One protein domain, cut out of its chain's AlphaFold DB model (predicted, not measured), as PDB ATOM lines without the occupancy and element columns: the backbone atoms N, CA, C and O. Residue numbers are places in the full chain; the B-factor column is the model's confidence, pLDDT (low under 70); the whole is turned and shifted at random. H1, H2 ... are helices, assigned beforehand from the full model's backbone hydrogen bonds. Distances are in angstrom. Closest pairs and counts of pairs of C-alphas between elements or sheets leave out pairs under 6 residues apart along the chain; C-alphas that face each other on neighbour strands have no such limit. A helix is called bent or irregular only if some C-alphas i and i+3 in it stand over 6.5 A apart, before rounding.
ATOM      1  N   LEU A  94     -15.035  18.072 -25.431       95.88
ATOM      2  CA  LEU A  94     -16.248  17.468 -25.998       95.88
ATOM      3  C   LEU A  94     -16.470  17.844 -27.470       95.88
ATOM      4  O   LEU A  94     -16.867  17.002 -28.260       95.88
ATOM      5  N   THR A  95     -16.175  19.082 -27.859       95.00
ATOM      6  CA  THR A  95     -16.339  19.550 -29.245       95.00
ATOM      7  C   THR A  95     -15.450  18.782 -30.225       95.00
ATOM      8  O   THR A  95     -15.931  18.316 -31.258       95.00
ATOM      9  N   THR A  96     -14.175  18.598 -29.879       93.62
ATOM     10  CA  THR A  96     -13.207  17.814 -30.659       93.62
ATOM     11  C   THR A  96     -13.645  16.353 -30.746       93.62
ATOM     12  O   THR A  96     -13.705  15.802 -31.842       93.62
ATOM     13  N   ILE A  97     -14.070  15.772 -29.617       95.50
ATOM     14  CA  ILE A  97     -14.602  14.404 -29.541       95.50
ATOM     15  C   ILE A  97     -15.800  14.228 -30.477       95.50
ATOM     16  O   ILE A  97     -15.798  13.326 -31.309       95.50
ATOM     17  N   CYS A  98     -16.815  15.090 -30.378       97.50
ATOM     18  CA  CYS A  98     -18.022  15.004 -31.200       97.50
ATOM     19  C   CYS A  98     -17.701  15.085 -32.695       97.50
ATOM     20  O   CYS A  98     -18.266  14.327 -33.486       97.50
ATOM     21  N   ARG A  99     -16.770  15.967 -33.085       96.81
ATOM     22  CA  ARG A  99     -16.309  16.083 -34.473       96.81
ATOM     23  C   ARG A  99     -15.645  14.788 -34.941       96.81
ATOM     24  O   ARG A  99     -16.064  14.248 -35.963       96.81
ATOM     25  N   GLY A 100     -14.670  14.273 -34.192       95.38
ATOM     26  CA  GLY A 100     -13.982  13.024 -34.525       95.38
ATOM     27  C   GLY A 100     -14.945  11.837 -34.607       95.38
ATOM     28  O   GLY A 100     -14.945  11.094 -35.587       95.38
ATOM     29  N   PHE A 101     -15.843  11.710 -33.626       96.94
ATOM     30  CA  PHE A 101     -16.826  10.632 -33.553       96.94
ATOM     31  C   PHE A 101     -17.801  10.660 -34.726       96.94
ATOM     32  O   PHE A 101     -18.051   9.613 -35.323       96.94
ATOM     33  N   TYR A 102     -18.329  11.831 -35.085       98.25
ATOM     34  CA  TYR A 102     -19.199  11.971 -36.250       98.25
ATOM     35  C   TYR A 102     -18.472  11.602 -37.548       98.25
ATOM     36  O   TYR A 102     -18.978  10.786 -38.323       98.25
ATOM     37  N   LEU A 103     -17.289  12.185 -37.775       97.12
ATOM     38  CA  LEU A 103     -16.535  12.026 -39.018       97.12
ATOM     39  C   LEU A 103     -16.111  10.579 -39.241       97.12
ATOM     40  O   LEU A 103     -16.419  10.029 -40.301       97.12
ATOM     41  N   TRP A 104     -15.511   9.946 -38.223       95.38
ATOM     42  CA  TRP A 104     -15.211   8.517 -38.252       95.38
ATOM     43  C   TRP A 104     -16.501   7.787 -38.583       95.38
ATOM     44  O   TRP A 104     -16.624   7.212 -39.664       95.38
ATOM     45  N   ASN A 105     -17.514   7.836 -37.711       97.00
ATOM     46  CA  ASN A 105     -18.674   6.959 -37.836       97.00
ATOM     47  C   ASN A 105     -19.443   7.139 -39.152       97.00
ATOM     48  O   ASN A 105     -20.035   6.167 -39.618       97.00
ATOM     49  N   ARG A 106     -19.380   8.307 -39.802       97.38
ATOM     50  CA  ARG A 106     -19.873   8.487 -41.174       97.38
ATOM     51  C   ARG A 106     -19.115   7.642 -42.194       97.38
ATOM     52  O   ARG A 106     -19.750   6.926 -42.970       97.38
ATOM     53  N   CYS A 107     -17.788   7.638 -42.151       95.31
ATOM     54  CA  CYS A 107     -16.983   6.689 -42.918       95.31
ATOM     55  C   CYS A 107     -17.369   5.238 -42.576       95.31
ATOM     56  O   CYS A 107     -17.580   4.432 -43.486       95.31
ATOM     57  N   PHE A 108     -17.576   4.915 -41.287       95.31
ATOM     58  CA  PHE A 108     -17.971   3.555 -40.885       95.31
ATOM     59  C   PHE A 108     -19.280   3.105 -41.484       95.31
ATOM     60  O   PHE A 108     -19.384   1.990 -41.983       95.31
ATOM     61  N   GLY A 109     -20.311   3.936 -41.322       95.81
ATOM     62  CA  GLY A 109     -21.678   3.587 -41.658       95.81
ATOM     63  C   GLY A 109     -21.774   3.262 -43.134       95.81
ATOM     64  O   GLY A 109     -22.359   2.241 -43.492       95.81
ATOM     65  N   ALA A 110     -21.110   4.076 -43.957       94.75
ATOM     66  CA  ALA A 110     -20.997   3.860 -45.387       94.75
ATOM     67  C   ALA A 110     -20.277   2.544 -45.703       94.75
ATOM     68  O   ALA A 110     -20.859   1.652 -46.321       94.75
ATOM     69  N   ALA A 111     -19.037   2.395 -45.224       93.62
ATOM     70  CA  ALA A 111     -18.199   1.244 -45.547       93.62
ATOM     71  C   ALA A 111     -18.816  -0.077 -45.062       93.62
ATOM     72  O   ALA A 111     -18.798  -1.080 -45.774       93.62
ATOM     73  N   ARG A 112     -19.413  -0.075 -43.865       94.12
ATOM     74  CA  ARG A 112     -20.043  -1.247 -43.255       94.12
ATOM     75  C   ARG A 112     -21.320  -1.652 -43.976       94.12
ATOM     76  O   ARG A 112     -21.531  -2.845 -44.188       94.12
ATOM     77  N   ALA A 113     -22.177  -0.690 -44.319       94.38
ATOM     78  CA  ALA A 113     -23.422  -0.980 -45.020       94.38
ATOM     79  C   ALA A 113     -23.164  -1.515 -46.431       94.38
ATOM     80  O   ALA A 113     -23.898  -2.391 -46.887       94.38
ATOM     81  N   ASP A 114     -22.113  -1.018 -47.087       91.12
ATOM     82  CA  ASP A 114     -21.693  -1.496 -48.400       91.12
ATOM     83  C   ASP A 114     -21.044  -2.888 -48.325       91.12
ATOM     84  O   ASP A 114     -21.482  -3.809 -49.009       91.12
ATOM     85  N   LEU A 115     -20.082  -3.096 -47.414       88.31
ATOM     86  CA  LEU A 115     -19.409  -4.394 -47.242       88.31
ATOM     87  C   LEU A 115     -20.396  -5.525 -46.928       88.31
ATOM     88  O   LEU A 115     -20.283  -6.627 -47.455       88.31
ATOM     89  N   LEU A 116     -21.363  -5.257 -46.051       90.31
ATOM     90  CA  LEU A 116     -22.368  -6.238 -45.645       90.31
ATOM     91  C   LEU A 116     -23.603  -6.240 -46.558       90.31
ATOM     92  O   LEU A 116     -24.585  -6.909 -46.235       90.31
ATOM     93  N   ARG A 117     -23.569  -5.484 -47.666       92.00
ATOM     94  CA  ARG A 117     -24.626  -5.398 -48.684       92.00
ATOM     95  C   ARG A 117     -26.020  -5.205 -48.079       92.00
ATOM     96  O   ARG A 117     -26.981  -5.876 -48.453       92.00
ATOM     97  N   TRP A 118     -26.137  -4.309 -47.099       94.50
ATOM     98  CA  TRP A 118     -27.391  -4.121 -46.372       94.50
ATOM     99  C   TRP A 118     -28.498  -3.605 -47.286       94.50
ATOM    100  O   TRP A 118     -28.378  -2.527 -47.878       94.50
ATOM    101  N   SER A 119     -29.611  -4.338 -47.311       95.19
ATOM    102  CA  SER A 119     -30.854  -3.883 -47.930       95.19
ATOM    103  C   SER A 119     -31.430  -2.664 -47.204       95.19
ATOM    104  O   SER A 119     -31.089  -2.374 -46.053       95.19
ATOM    105  N   TRP A 120     -32.363  -1.968 -47.853       93.81
ATOM    106  CA  TRP A 120     -33.076  -0.843 -47.246       93.81
ATOM    107  C   TRP A 120     -33.803  -1.214 -45.948       93.81
ATOM    108  O   TRP A 120     -33.770  -0.432 -45.003       93.81
ATOM    109  N   GLY A 121     -34.346  -2.432 -45.840       95.00
ATOM    110  CA  GLY A 121     -34.952  -2.923 -44.597       95.00
ATOM    111  C   GLY A 121     -33.956  -3.004 -43.433       95.00
ATOM    112  O   GLY A 121     -34.241  -2.529 -42.337       95.00
ATOM    113  N   HIS A 122     -32.741  -3.511 -43.677       94.06
ATOM    114  CA  HIS A 122     -31.680  -3.537 -42.660       94.06
ATOM    115  C   HIS A 122     -31.248  -2.130 -42.236       94.06
ATOM    116  O   HIS A 122     -30.941  -1.895 -41.063       94.06
ATOM    117  N   ARG A 123     -31.211  -1.191 -43.187       94.69
ATOM    118  CA  ARG A 123     -30.871   0.214 -42.930       94.69
ATOM    119  C   ARG A 123     -31.957   0.893 -42.092       94.69
ATOM    120  O   ARG A 123     -31.628   1.532 -41.097       94.69
ATOM    121  N   ALA A 124     -33.229   0.677 -42.429       95.19
ATOM    122  CA  ALA A 124     -34.375   1.188 -41.680       95.19
ATOM    123  C   ALA A 124     -34.421   0.630 -40.250       95.19
ATOM    124  O   ALA A 124     -34.522   1.397 -39.296       95.19
ATOM    125  N   ALA A 125     -34.246  -0.683 -40.071       95.06
ATOM    126  CA  ALA A 125     -34.208  -1.297 -38.744       95.06
ATOM    127  C   ALA A 125     -33.099  -0.697 -37.859       95.06
ATOM    128  O   ALA A 125     -33.317  -0.413 -36.682       95.06
ATOM    129  N   ARG A 126     -31.911  -0.446 -38.429       93.94
ATOM    130  CA  ARG A 126     -30.820   0.211 -37.696       93.94
ATOM    131  C   ARG A 126     -31.098   1.668 -37.383       93.94
ATOM    132  O   ARG A 126     -30.757   2.087 -36.285       93.94
ATOM    133  N   LEU A 127     -31.702   2.412 -38.306       95.50
ATOM    134  CA  LEU A 127     -32.136   3.787 -38.065       95.50
ATOM    135  C   LEU A 127     -33.107   3.853 -36.880       95.50
ATOM    136  O   LEU A 127     -32.917   4.668 -35.986       95.50
ATOM    137  N   LEU A 128     -34.093   2.954 -36.837       96.00
ATOM    138  CA  LEU A 128     -35.078   2.891 -35.755       96.00
ATOM    139  C   LEU A 128     -34.455   2.499 -34.409       96.00
ATOM    140  O   LEU A 128     -34.844   3.031 -33.374       96.00
ATOM    141  N   ALA A 129     -33.464   1.604 -34.406       94.88
ATOM    142  CA  ALA A 129     -32.752   1.206 -33.188       94.88
ATOM    143  C   ALA A 129     -31.701   2.235 -32.724       94.88
ATOM    144  O   ALA A 129     -31.229   2.181 -31.586       94.88
ATOM    145  N   ALA A 130     -31.310   3.162 -33.598       94.94
ATOM    146  CA  ALA A 130     -30.204   4.084 -33.383       94.94
ATOM    147  C   ALA A 130     -30.343   4.979 -32.134       94.94
ATOM    148  O   ALA A 130     -29.353   5.110 -31.410       94.94
ATOM    149  N   PRO A 131     -31.529   5.538 -31.803       95.12
ATOM    150  CA  PRO A 131     -31.692   6.392 -30.624       95.12
ATOM    151  C   PRO A 131     -31.370   5.698 -29.293       95.12
ATOM    152  O   PRO A 131     -31.064   6.369 -28.312       95.12
ATOM    153  N   LEU A 132     -31.397   4.359 -29.241       96.38
ATOM    154  CA  LEU A 132     -31.058   3.593 -28.036       96.38
ATOM    155  C   LEU A 132     -29.543   3.431 -27.835       96.38
ATOM    156  O   LEU A 132     -29.092   3.143 -26.726       96.38
ATOM    157  N   VAL A 133     -28.741   3.611 -28.888       95.50
ATOM    158  CA  VAL A 133     -27.298   3.326 -28.867       95.50
ATOM    159  C   VAL A 133     -26.534   4.168 -27.833       95.50
ATOM    160  O   VAL A 133     -25.772   3.559 -27.072       95.50
ATOM    161  N   PRO A 134     -26.729   5.501 -27.726       96.88
ATOM    162  CA  PRO A 134     -26.022   6.313 -26.731       96.88
ATOM    163  C   PRO A 134     -26.274   5.840 -25.298       96.88
ATOM    164  O   PRO A 134     -25.338   5.719 -24.510       96.88
ATOM    165  N   TRP A 135     -27.518   5.475 -24.981       97.38
ATOM    166  CA  TRP A 135     -27.913   4.998 -23.654       97.38
ATOM    167  C   TRP A 135     -27.298   3.641 -23.321       97.38
ATOM    168  O   TRP A 135     -26.755   3.452 -22.234       97.38
ATOM    169  N   VAL A 136     -27.311   2.706 -24.275       96.88
ATOM    170  CA  VAL A 136     -26.691   1.386 -24.095       96.88
ATOM    171  C   VAL A 136     -25.179   1.513 -23.895       96.88
ATOM    172  O   VAL A 136     -24.611   0.826 -23.044       96.88
ATOM    173  N   ARG A 137     -24.503   2.390 -24.648       95.69
ATOM    174  CA  ARG A 137     -23.055   2.617 -24.509       95.69
ATOM    175  C   ARG A 137     -22.704   3.328 -23.200       95.69
ATOM    176  O   ARG A 137     -21.787   2.886 -22.510       95.69
ATOM    177  N   ALA A 138     -23.485   4.329 -22.796       96.50
ATOM    178  CA  ALA A 138     -23.347   4.985 -21.498       96.50
ATOM    179  C   ALA A 138     -23.535   3.993 -20.333       96.50
ATOM    180  O   ALA A 138     -22.713   3.943 -19.417       96.50
ATOM    181  N   ALA A 139     -24.546   3.121 -20.398       96.31
ATOM    182  CA  ALA A 139     -24.751   2.072 -19.400       96.31
ATOM    183  C   ALA A 139     -23.570   1.087 -19.348       96.31
ATOM    184  O   ALA A 139     -23.109   0.726 -18.264       96.31
ATOM    185  N   ARG A 140     -23.026   0.684 -20.506       95.38
ATOM    186  CA  ARG A 140     -21.830  -0.176 -20.576       95.38
ATOM    187  C   ARG A 140     -20.612   0.468 -19.918       95.38
ATOM    188  O   ARG A 140     -19.889  -0.240 -19.221       95.38
ATOM    189  N   LEU A 141     -20.416   1.778 -20.079       95.56
ATOM    190  CA  LEU A 141     -19.348   2.517 -19.400       95.56
ATOM    191  C   LEU A 141     -19.499   2.456 -17.872       95.56
ATOM    192  O   LEU A 141     -18.529   2.175 -17.168       95.56
ATOM    193  N   VAL A 142     -20.712   2.666 -17.346       95.69
ATOM    194  CA  VAL A 142     -20.969   2.578 -15.896       95.69
ATOM    195  C   VAL A 142     -20.718   1.161 -15.387       95.69
ATOM    196  O   VAL A 142     -20.009   0.979 -14.398       95.69
ATOM    197  N   VAL A 143     -21.237   0.148 -16.084       95.62
ATOM    198  CA  VAL A 143     -21.021  -1.265 -15.731       95.62
ATOM    199  C   VAL A 143     -19.530  -1.610 -15.743       95.62
ATOM    200  O   VAL A 143     -19.055  -2.297 -14.836       95.62
ATOM    201  N   PHE A 144     -18.778  -1.118 -16.730       93.31
ATOM    202  CA  PHE A 144     -17.326  -1.266 -16.779       93.31
ATOM    203  C   PHE A 144     -16.650  -0.612 -15.567       93.31
ATOM    204  O   PHE A 144     -15.858  -1.270 -14.889       93.31
ATOM    205  N   GLY A 145     -17.020   0.625 -15.223       93.62
ATOM    206  CA  GLY A 145     -16.546   1.308 -14.017       93.62
ATOM    207  C   GLY A 145     -16.791   0.496 -12.744       93.62
ATOM    208  O   GLY A 145     -15.865   0.233 -11.985       93.62
ATOM    209  N   VAL A 146     -18.012  -0.002 -12.538       94.75
ATOM    210  CA  VAL A 146     -18.374  -0.789 -11.344       94.75
ATOM    211  C   VAL A 146     -17.582  -2.100 -11.243       94.75
ATOM    212  O   VAL A 146     -17.183  -2.502 -10.144       94.75
ATOM    213  N   ARG A 147     -17.371  -2.786 -12.375       92.81
ATOM    214  CA  ARG A 147     -16.766  -4.128 -12.413       92.81
ATOM    215  C   ARG A 147     -15.244  -4.128 -12.491       92.81
ATOM    216  O   ARG A 147     -14.629  -5.078 -12.017       92.81
ATOM    217  N   ARG A 148     -14.642  -3.131 -13.141       90.50
ATOM    218  CA  ARG A 148     -13.215  -3.145 -13.501       90.50
ATOM    219  C   ARG A 148     -12.449  -1.910 -13.039       90.50
ATOM    220  O   ARG A 148     -11.253  -2.035 -12.819       90.50
ATOM    221  N   ARG A 149     -13.102  -0.750 -12.894       89.69
ATOM    222  CA  ARG A 149     -12.450   0.551 -12.640       89.69
ATOM    223  C   ARG A 149     -13.215   1.393 -11.619       89.69
ATOM    224  O   ARG A 149     -13.673   2.500 -11.915       89.69
ATOM    225  N   ARG A 150     -13.390   0.848 -10.408       91.19
ATOM    226  CA  ARG A 150     -14.135   1.522  -9.327       91.19
ATOM    227  C   ARG A 150     -13.499   2.855  -8.935       91.19
ATOM    228  O   ARG A 150     -14.220   3.780  -8.578       91.19
ATOM    229  N   ASP A 151     -12.181   2.961  -9.088       90.62
ATOM    230  CA  ASP A 151     -11.384   4.177  -8.921       90.62
ATOM    231  C   ASP A 151     -11.844   5.330  -9.832       90.62
ATOM    232  O   ASP A 151     -11.807   6.490  -9.431       90.62
ATOM    233  N   LEU A 152     -12.340   5.022 -11.036       90.44
ATOM    234  CA  LEU A 152     -12.804   6.019 -12.007       90.44
ATOM    235  C   LEU A 152     -14.327   6.151 -12.085       90.44
ATOM    236  O   LEU A 152     -14.824   7.005 -12.823       90.44
ATOM    237  N   LEU A 153     -15.091   5.366 -11.320       93.75
ATOM    238  CA  LEU A 153     -16.551   5.315 -11.436       93.75
ATOM    239  C   LEU A 153     -17.204   6.695 -11.268       93.75
ATOM    240  O   LEU A 153     -18.035   7.083 -12.086       93.75
ATOM    241  N   GLY A 154     -16.789   7.473 -10.264       94.19
ATOM    242  CA  GLY A 154     -17.313   8.828 -10.055       94.19
ATOM    243  C   GLY A 154     -17.007   9.785 -11.217       94.19
ATOM    244  O   GLY A 154     -17.794  10.682 -11.514       94.19
ATOM    245  N   ARG A 155     -15.879   9.593 -11.918       93.06
ATOM    246  CA  ARG A 155     -15.551  10.345 -13.141       93.06
ATOM    247  C   ARG A 155     -16.441   9.900 -14.305       93.06
ATOM    248  O   ARG A 155     -16.982  10.760 -14.990       93.06
ATOM    249  N   TYR A 156     -16.655   8.598 -14.484       95.06
ATOM    250  CA  TYR A 156     -17.526   8.067 -15.540       95.06
ATOM    251  C   TYR A 156     -18.983   8.501 -15.378       95.06
ATOM    252  O   TYR A 156     -19.582   8.951 -16.349       95.06
ATOM    253  N   VAL A 157     -19.531   8.443 -14.159       96.50
ATOM    254  CA  VAL A 157     -20.914   8.871 -13.880       96.50
ATOM    255  C   VAL A 157     -21.095  10.366 -14.154       96.50
ATOM    256  O   VAL A 157     -22.040  10.755 -14.836       96.50
ATOM    257  N   ARG A 158     -20.163  11.214 -13.699       96.56
ATOM    258  CA  ARG A 158     -20.212  12.663 -13.975       96.56
ATOM    259  C   ARG A 158     -20.071  12.998 -15.461       96.56
ATOM    260  O   ARG A 158     -20.592  14.016 -15.901       96.56
ATOM    261  N   ALA A 159     -19.396  12.149 -16.232       96.38
ATOM    262  CA  ALA A 159     -19.213  12.338 -17.664       96.38
ATOM    263  C   ALA A 159     -20.369  11.796 -18.520       96.38
ATOM    264  O   ALA A 159     -20.333  11.974 -19.736       96.38
ATOM    265  N   LEU A 160     -21.402  11.168 -17.937       97.31
ATOM    266  CA  LEU A 160     -22.506  10.578 -18.705       97.31
ATOM    267  C   LEU A 160     -23.188  11.556 -19.671       97.31
ATOM    268  O   LEU A 160     -23.390  11.157 -20.817       97.31
ATOM    269  N   PRO A 161     -23.483  12.822 -19.303       97.81
ATOM    270  CA  PRO A 161     -24.048  13.772 -20.259       97.81
ATOM    271  C   PRO A 161     -23.138  13.978 -21.478       97.81
ATOM    272  O   PRO A 161     -23.603  13.936 -22.614       97.81
ATOM    273  N   ALA A 162     -21.827  14.116 -21.258       97.25
ATOM    274  CA  ALA A 162     -20.850  14.275 -22.333       97.25
ATOM    275  C   ALA A 162     -20.742  13.014 -23.209       97.25
ATOM    276  O   ALA A 162     -20.672  13.126 -24.430       97.25
ATOM    277  N   VAL A 163     -20.785  11.821 -22.605       97.31
ATOM    278  CA  VAL A 163     -20.787  10.540 -23.331       97.31
ATOM    279  C   VAL A 163     -22.035  10.402 -24.193       97.31
ATOM    280  O   VAL A 163     -21.919  10.059 -25.362       97.31
ATOM    281  N   ILE A 164     -23.221  10.710 -23.660       98.12
ATOM    282  CA  ILE A 164     -24.475  10.646 -24.424       98.12
ATOM    283  C   ILE A 164     -24.417  11.593 -25.623       98.12
ATOM    284  O   ILE A 164     -24.788  11.195 -26.727       98.12
ATOM    285  N   VAL A 165     -23.911  12.817 -25.437       98.31
ATOM    286  CA  VAL A 165     -23.739  13.780 -26.534       98.31
ATOM    287  C   VAL A 165     -22.748  13.243 -27.570       98.31
ATOM    288  O   VAL A 165     -23.097  13.155 -28.745       98.31
ATOM    289  N   ALA A 166     -21.554  12.810 -27.160       97.81
ATOM    290  CA  ALA A 166     -20.538  12.276 -28.070       97.81
ATOM    291  C   ALA A 166     -21.042  11.056 -28.863       97.81
ATOM    292  O   ALA A 166     -20.897  10.989 -30.085       97.81
ATOM    293  N   GLU A 167     -21.700  10.114 -28.190       97.88
ATOM    294  CA  GLU A 167     -22.284   8.924 -28.811       97.88
ATOM    295  C   GLU A 167     -23.469   9.260 -29.727       97.88
ATOM    296  O   GLU A 167     -23.685   8.577 -30.729       97.88
ATOM    297  N   SER A 168     -24.202  10.343 -29.448       98.19
ATOM    298  CA  SER A 168     -25.236  10.863 -30.355       98.19
ATOM    299  C   SER A 168     -24.626  11.381 -31.662       98.19
ATOM    300  O   SER A 168     -25.158  11.119 -32.742       98.19
ATOM    301  N   TYR A 169     -23.466  12.042 -31.603       98.31
ATOM    302  CA  TYR A 169     -22.718  12.427 -32.805       98.31
ATOM    303  C   TYR A 169     -22.182  11.204 -33.555       98.31
ATOM    304  O   TYR A 169     -22.307  11.141 -34.779       98.31
ATOM    305  N   ALA A 170     -21.658  10.204 -32.837       98.00
ATOM    306  CA  ALA A 170     -21.210   8.947 -33.434       98.00
ATOM    307  C   ALA A 170     -22.341   8.249 -34.201       98.00
ATOM    308  O   ALA A 170     -22.190   7.926 -35.380       98.00
ATOM    309  N   ILE A 171     -23.500   8.045 -33.568       97.94
ATOM    310  CA  ILE A 171     -24.618   7.357 -34.219       97.94
ATOM    311  C   ILE A 171     -25.204   8.177 -35.373       97.94
ATOM    312  O   ILE A 171     -25.539   7.607 -36.409       97.94
ATOM    313  N   THR A 172     -25.248   9.508 -35.248       98.12
ATOM    314  CA  THR A 172     -25.665  10.397 -36.344       98.12
ATOM    315  C   THR A 172     -24.724  10.261 -37.536       98.12
ATOM    316  O   THR A 172     -25.189  10.078 -38.659       98.12
ATOM    317  N   GLY A 173     -23.409  10.260 -37.297       98.00
ATOM    318  CA  GLY A 173     -22.410   9.978 -38.325       98.00
ATOM    319  C   GLY A 173     -22.691   8.640 -39.002       98.00
ATOM    320  O   GLY A 173     -22.845   8.590 -40.218       98.00
ATOM    321  N   GLN A 174     -22.872   7.572 -38.223       97.44
ATOM    322  CA  GLN A 174     -23.148   6.237 -38.759       97.44
ATOM    323  C   GLN A 174     -24.427   6.165 -39.601       97.44
ATOM    324  O   GLN A 174     -24.414   5.529 -40.654       97.44
ATOM    325  N   ILE A 175     -25.510   6.822 -39.178       97.69
ATOM    326  CA  ILE A 175     -26.756   6.911 -39.951       97.69
ATOM    327  C   ILE A 175     -26.517   7.648 -41.266       97.69
ATOM    328  O   ILE A 175     -26.866   7.125 -42.322       97.69
ATOM    329  N   VAL A 176     -25.911   8.837 -41.219       97.81
ATOM    330  CA  VAL A 176     -25.645   9.645 -42.417       97.81
ATOM    331  C   VAL A 176     -24.741   8.879 -43.377       97.81
ATOM    332  O   VAL A 176     -25.022   8.815 -44.566       97.81
ATOM    333  N   GLY A 177     -23.697   8.234 -42.861       96.69
ATOM    334  CA  GLY A 177     -22.794   7.393 -43.636       96.69
ATOM    335  C   GLY A 177     -23.510   6.236 -44.307       96.69
ATOM    336  O   GLY A 177     -23.346   5.995 -45.498       96.69
ATOM    337  N   MET A 178     -24.345   5.533 -43.546       96.06
ATOM    338  CA  MET A 178     -25.156   4.451 -44.075       96.06
ATOM    339  C   MET A 178     -26.084   4.970 -45.180       96.06
ATOM    340  O   MET A 178     -26.054   4.434 -46.275       96.06
ATOM    341  N   LEU A 179     -26.885   6.008 -44.945       95.19
ATOM    342  CA  LEU A 179     -27.928   6.438 -45.887       95.19
ATOM    343  C   LEU A 179     -27.402   7.243 -47.085       95.19
ATOM    344  O   LEU A 179     -27.942   7.112 -48.178       95.19
ATOM    345  N   MET A 180     -26.371   8.063 -46.884       95.94
ATOM    346  CA  MET A 180     -25.899   9.067 -47.850       95.94
ATOM    347  C   MET A 180     -24.437   8.865 -48.273       95.94
ATOM    348  O   MET A 180     -23.899   9.660 -49.041       95.94
ATOM    349  N   GLY A 181     -23.767   7.830 -47.764       94.44
ATOM    350  CA  GLY A 181     -22.358   7.575 -48.042       94.44
ATOM    351  C   GLY A 181     -21.386   8.474 -47.258       94.44
ATOM    352  O   GLY A 181     -21.779   9.317 -46.437       94.44
ATOM    353  N   PRO A 182     -20.072   8.302 -47.493       94.56
ATOM    354  CA  PRO A 182     -19.036   8.933 -46.679       94.56
ATOM    355  C   PRO A 182     -18.903  10.441 -46.954       94.56
ATOM    356  O   PRO A 182     -18.536  11.196 -46.056       94.56
ATOM    357  N   GLY A 183     -19.258  10.915 -48.156       95.00
ATOM    358  CA  GLY A 183     -19.072  12.315 -48.558       95.00
ATOM    359  C   GLY A 183     -17.621  12.776 -48.379       95.00
ATOM    360  O   GLY A 183     -16.693  12.011 -48.620       95.00
ATOM    361  N   ALA A 184     -17.429  14.008 -47.900       95.38
ATOM    362  CA  ALA A 184     -16.108  14.567 -47.589       95.38
ATOM    363  C   ALA A 184     -15.533  14.116 -46.227       95.38
ATOM    364  O   ALA A 184     -14.446  14.552 -45.849       95.38
ATOM    365  N   ALA A 185     -16.239  13.256 -45.479       94.94
ATOM    366  CA  ALA A 185     -15.816  12.851 -44.140       94.94
ATOM    367  C   ALA A 185     -14.427  12.188 -44.083       94.94
ATOM    368  O   ALA A 185     -13.717  12.485 -43.127       94.94
ATOM    369  N   PRO A 186     -13.981  11.368 -45.064       92.50
ATOM    370  CA  PRO A 186     -12.641  10.782 -45.026       92.50
ATOM    371  C   PRO A 186     -11.528  11.835 -45.003       92.50
ATOM    372  O   PRO A 186     -10.650  11.774 -44.151       92.50
ATOM    373  N   VAL A 187     -11.603  12.839 -45.884       92.31
ATOM    374  CA  VAL A 187     -10.617  13.933 -45.947       92.31
ATOM    375  C   VAL A 187     -10.665  14.758 -44.662       92.31
ATOM    376  O   VAL A 187      -9.649  14.955 -44.009       92.31
ATOM    377  N   GLN A 188     -11.869  15.140 -44.229       94.00
ATOM    378  CA  GLN A 188     -12.060  15.908 -42.997       94.00
ATOM    379  C   GLN A 188     -11.597  15.159 -41.740       94.00
ATOM    380  O   GLN A 188     -11.226  15.803 -40.759       94.00
ATOM    381  N   PHE A 189     -11.672  13.825 -41.739       92.50
ATOM    382  CA  PHE A 189     -11.206  12.988 -40.640       92.50
ATOM    383  C   PHE A 189      -9.680  12.917 -40.604       92.50
ATOM    384  O   PHE A 189      -9.110  13.091 -39.535       92.50
ATOM    385  N   VAL A 190      -9.019  12.771 -41.758       89.44
ATOM    386  CA  VAL A 190      -7.552  12.859 -41.848       89.44
ATOM    387  C   VAL A 190      -7.064  14.234 -41.395       89.44
ATOM    388  O   VAL A 190      -6.174  14.318 -40.554       89.44
ATOM    389  N   ASP A 191      -7.692  15.315 -41.862       88.88
ATOM    390  CA  ASP A 191      -7.358  16.676 -41.422       88.88
ATOM    391  C   ASP A 191      -7.589  16.863 -39.922       88.88
ATOM    392  O   ASP A 191      -6.851  17.579 -39.248       88.88
ATOM    393  N   TYR A 192      -8.619  16.222 -39.374       88.94
ATOM    394  CA  TYR A 192      -8.867  16.198 -37.941       88.94
ATOM    395  C   TYR A 192      -7.762  15.438 -37.190       88.94
ATOM    396  O   TYR A 192      -7.263  15.960 -36.197       88.94
ATOM    397  N   GLU A 193      -7.342  14.257 -37.647       83.44
ATOM    398  CA  GLU A 193      -6.314  13.442 -36.984       83.44
ATOM    399  C   GLU A 193      -4.913  14.064 -37.075       83.44
ATOM    400  O   GLU A 193      -4.178  14.060 -36.091       83.44
ATOM    401  N   VAL A 194      -4.553  14.636 -38.228       79.94
ATOM    402  CA  VAL A 194      -3.239  15.259 -38.469       79.94
ATOM    403  C   VAL A 194      -3.201  16.703 -37.965       79.94
ATOM    404  O   VAL A 194      -2.211  17.141 -37.383       79.94
ATOM    405  N   GLY A 195      -4.280  17.458 -38.181       65.75
ATOM    406  CA  GLY A 195      -4.400  18.867 -37.803       65.75
ATOM    407  C   GLY A 195      -4.698  19.078 -36.322       65.75
ATOM    408  O   GLY A 195      -4.418  20.153 -35.792       65.75
ATOM    409  N   SER A 196      -5.176  18.052 -35.610       59.91
ATOM    410  CA  SER A 196      -5.113  18.025 -34.147       59.91
ATOM    411  C   SER A 196      -3.693  17.704 -33.677       59.91
ATOM    412  O   SER A 196      -3.476  16.780 -32.893       59.91
ATOM    413  N   TYR A 197      -2.709  18.509 -34.106       48.56
ATOM    414  CA  TYR A 197      -1.467  18.651 -33.355       48.56
ATOM    415  C   TYR A 197      -1.872  19.030 -31.935       48.56
ATOM    416  O   TYR A 197      -2.238  20.168 -31.644       48.56
TER     417      TYR A 197
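What this domain is: This is residues 94 to 197 of the 204 residues of an uncharacterized protein of Chloroflexi bacterium RBG_16_64_43 (UniProt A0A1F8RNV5). A flat slab of helices has the bent helix H2 along one edge, H4 packed across H2b and through the middle, H1 beside H4, and H5 packed on H1 at the opposite edge. At one end of the slab, short H3 folds back on H2b as a hairpin and leads into H4. You will find 104 printed residues with five named helices, in the chain order H1, H2, H3, H4, H5, and no named strand; the class is all helix. The whole is only just compact, close to loose, with a radius of gyration of the C-alphas of 15.3 A, and its C-alphas span 42 by 37 by 19 A.

Where its parts are: Look first at residues 120 to 148, H2, assigned as one helix by its hydrogen bonds but bent: C-alphas 128 and 131 are 7.1 A apart. Its arms are H2a, residues 120 to 128, and H2b, residues 131 to 148 and 26.9 A long. H2b is itself irregular, with C-alphas 131 and 134 6.9 A apart. Next comes H3, residues 150 to 158, irregular with C-alphas 151 and 154 7.6 A apart. From C-alpha 160 at (-22.506, 10.578, -18.705), H4 runs 29.4 A to residue 180. Find C-alpha 94 at (-16.248, 17.468, -25.998), where H1 begins; it runs 30.6 A to residue 115. H5, residues 185 to 195, ends at C-alpha 195, (-4.400, 18.867, -37.803).

How they stand to each other: H2a and H2b stand at a steep tilt of 61 degrees. With residues 131 to 138 alone, H2b touches H4, the closest C-alphas being Pro 134 and Glu 167 at 5.0 A; they run opposite ways at a steep tilt of 45 degrees. H2a and H4 only just touch, with 3 pairs of C-alphas within 8 A, the closest being Leu 127 and Ile 175 at 6.5 A. H2b and H3 form a helical hairpin, with C-alphas Gly 145 and Leu 153 closest at 4.8 A. H3 and H4 meet only through their link. H1 touches H4, with C-alphas Arg 106 and Gly 177 closest at 4.0 A; they run the same way at a shallow tilt of 34.7 degrees, only just short of steep. H5 touches H1, with C-alphas Leu 103 and Ala 185 closest at 5.2 A, but H5 is apart from H4. Every O i to N i+4 pair is within hydrogen-bond range in H1, H2a, H4 and H5, against 13 of 14 in H2b and 3 of 5 in H3.

The domain as a whole: Ser 119 and Asp 151 have the C-alphas farthest apart, 44.3 A. The printed part has no cut, and its four links are tight. Look for low confidence at residues 195 to 197, under 70; the mean pLDDT of the printed part is 93.7.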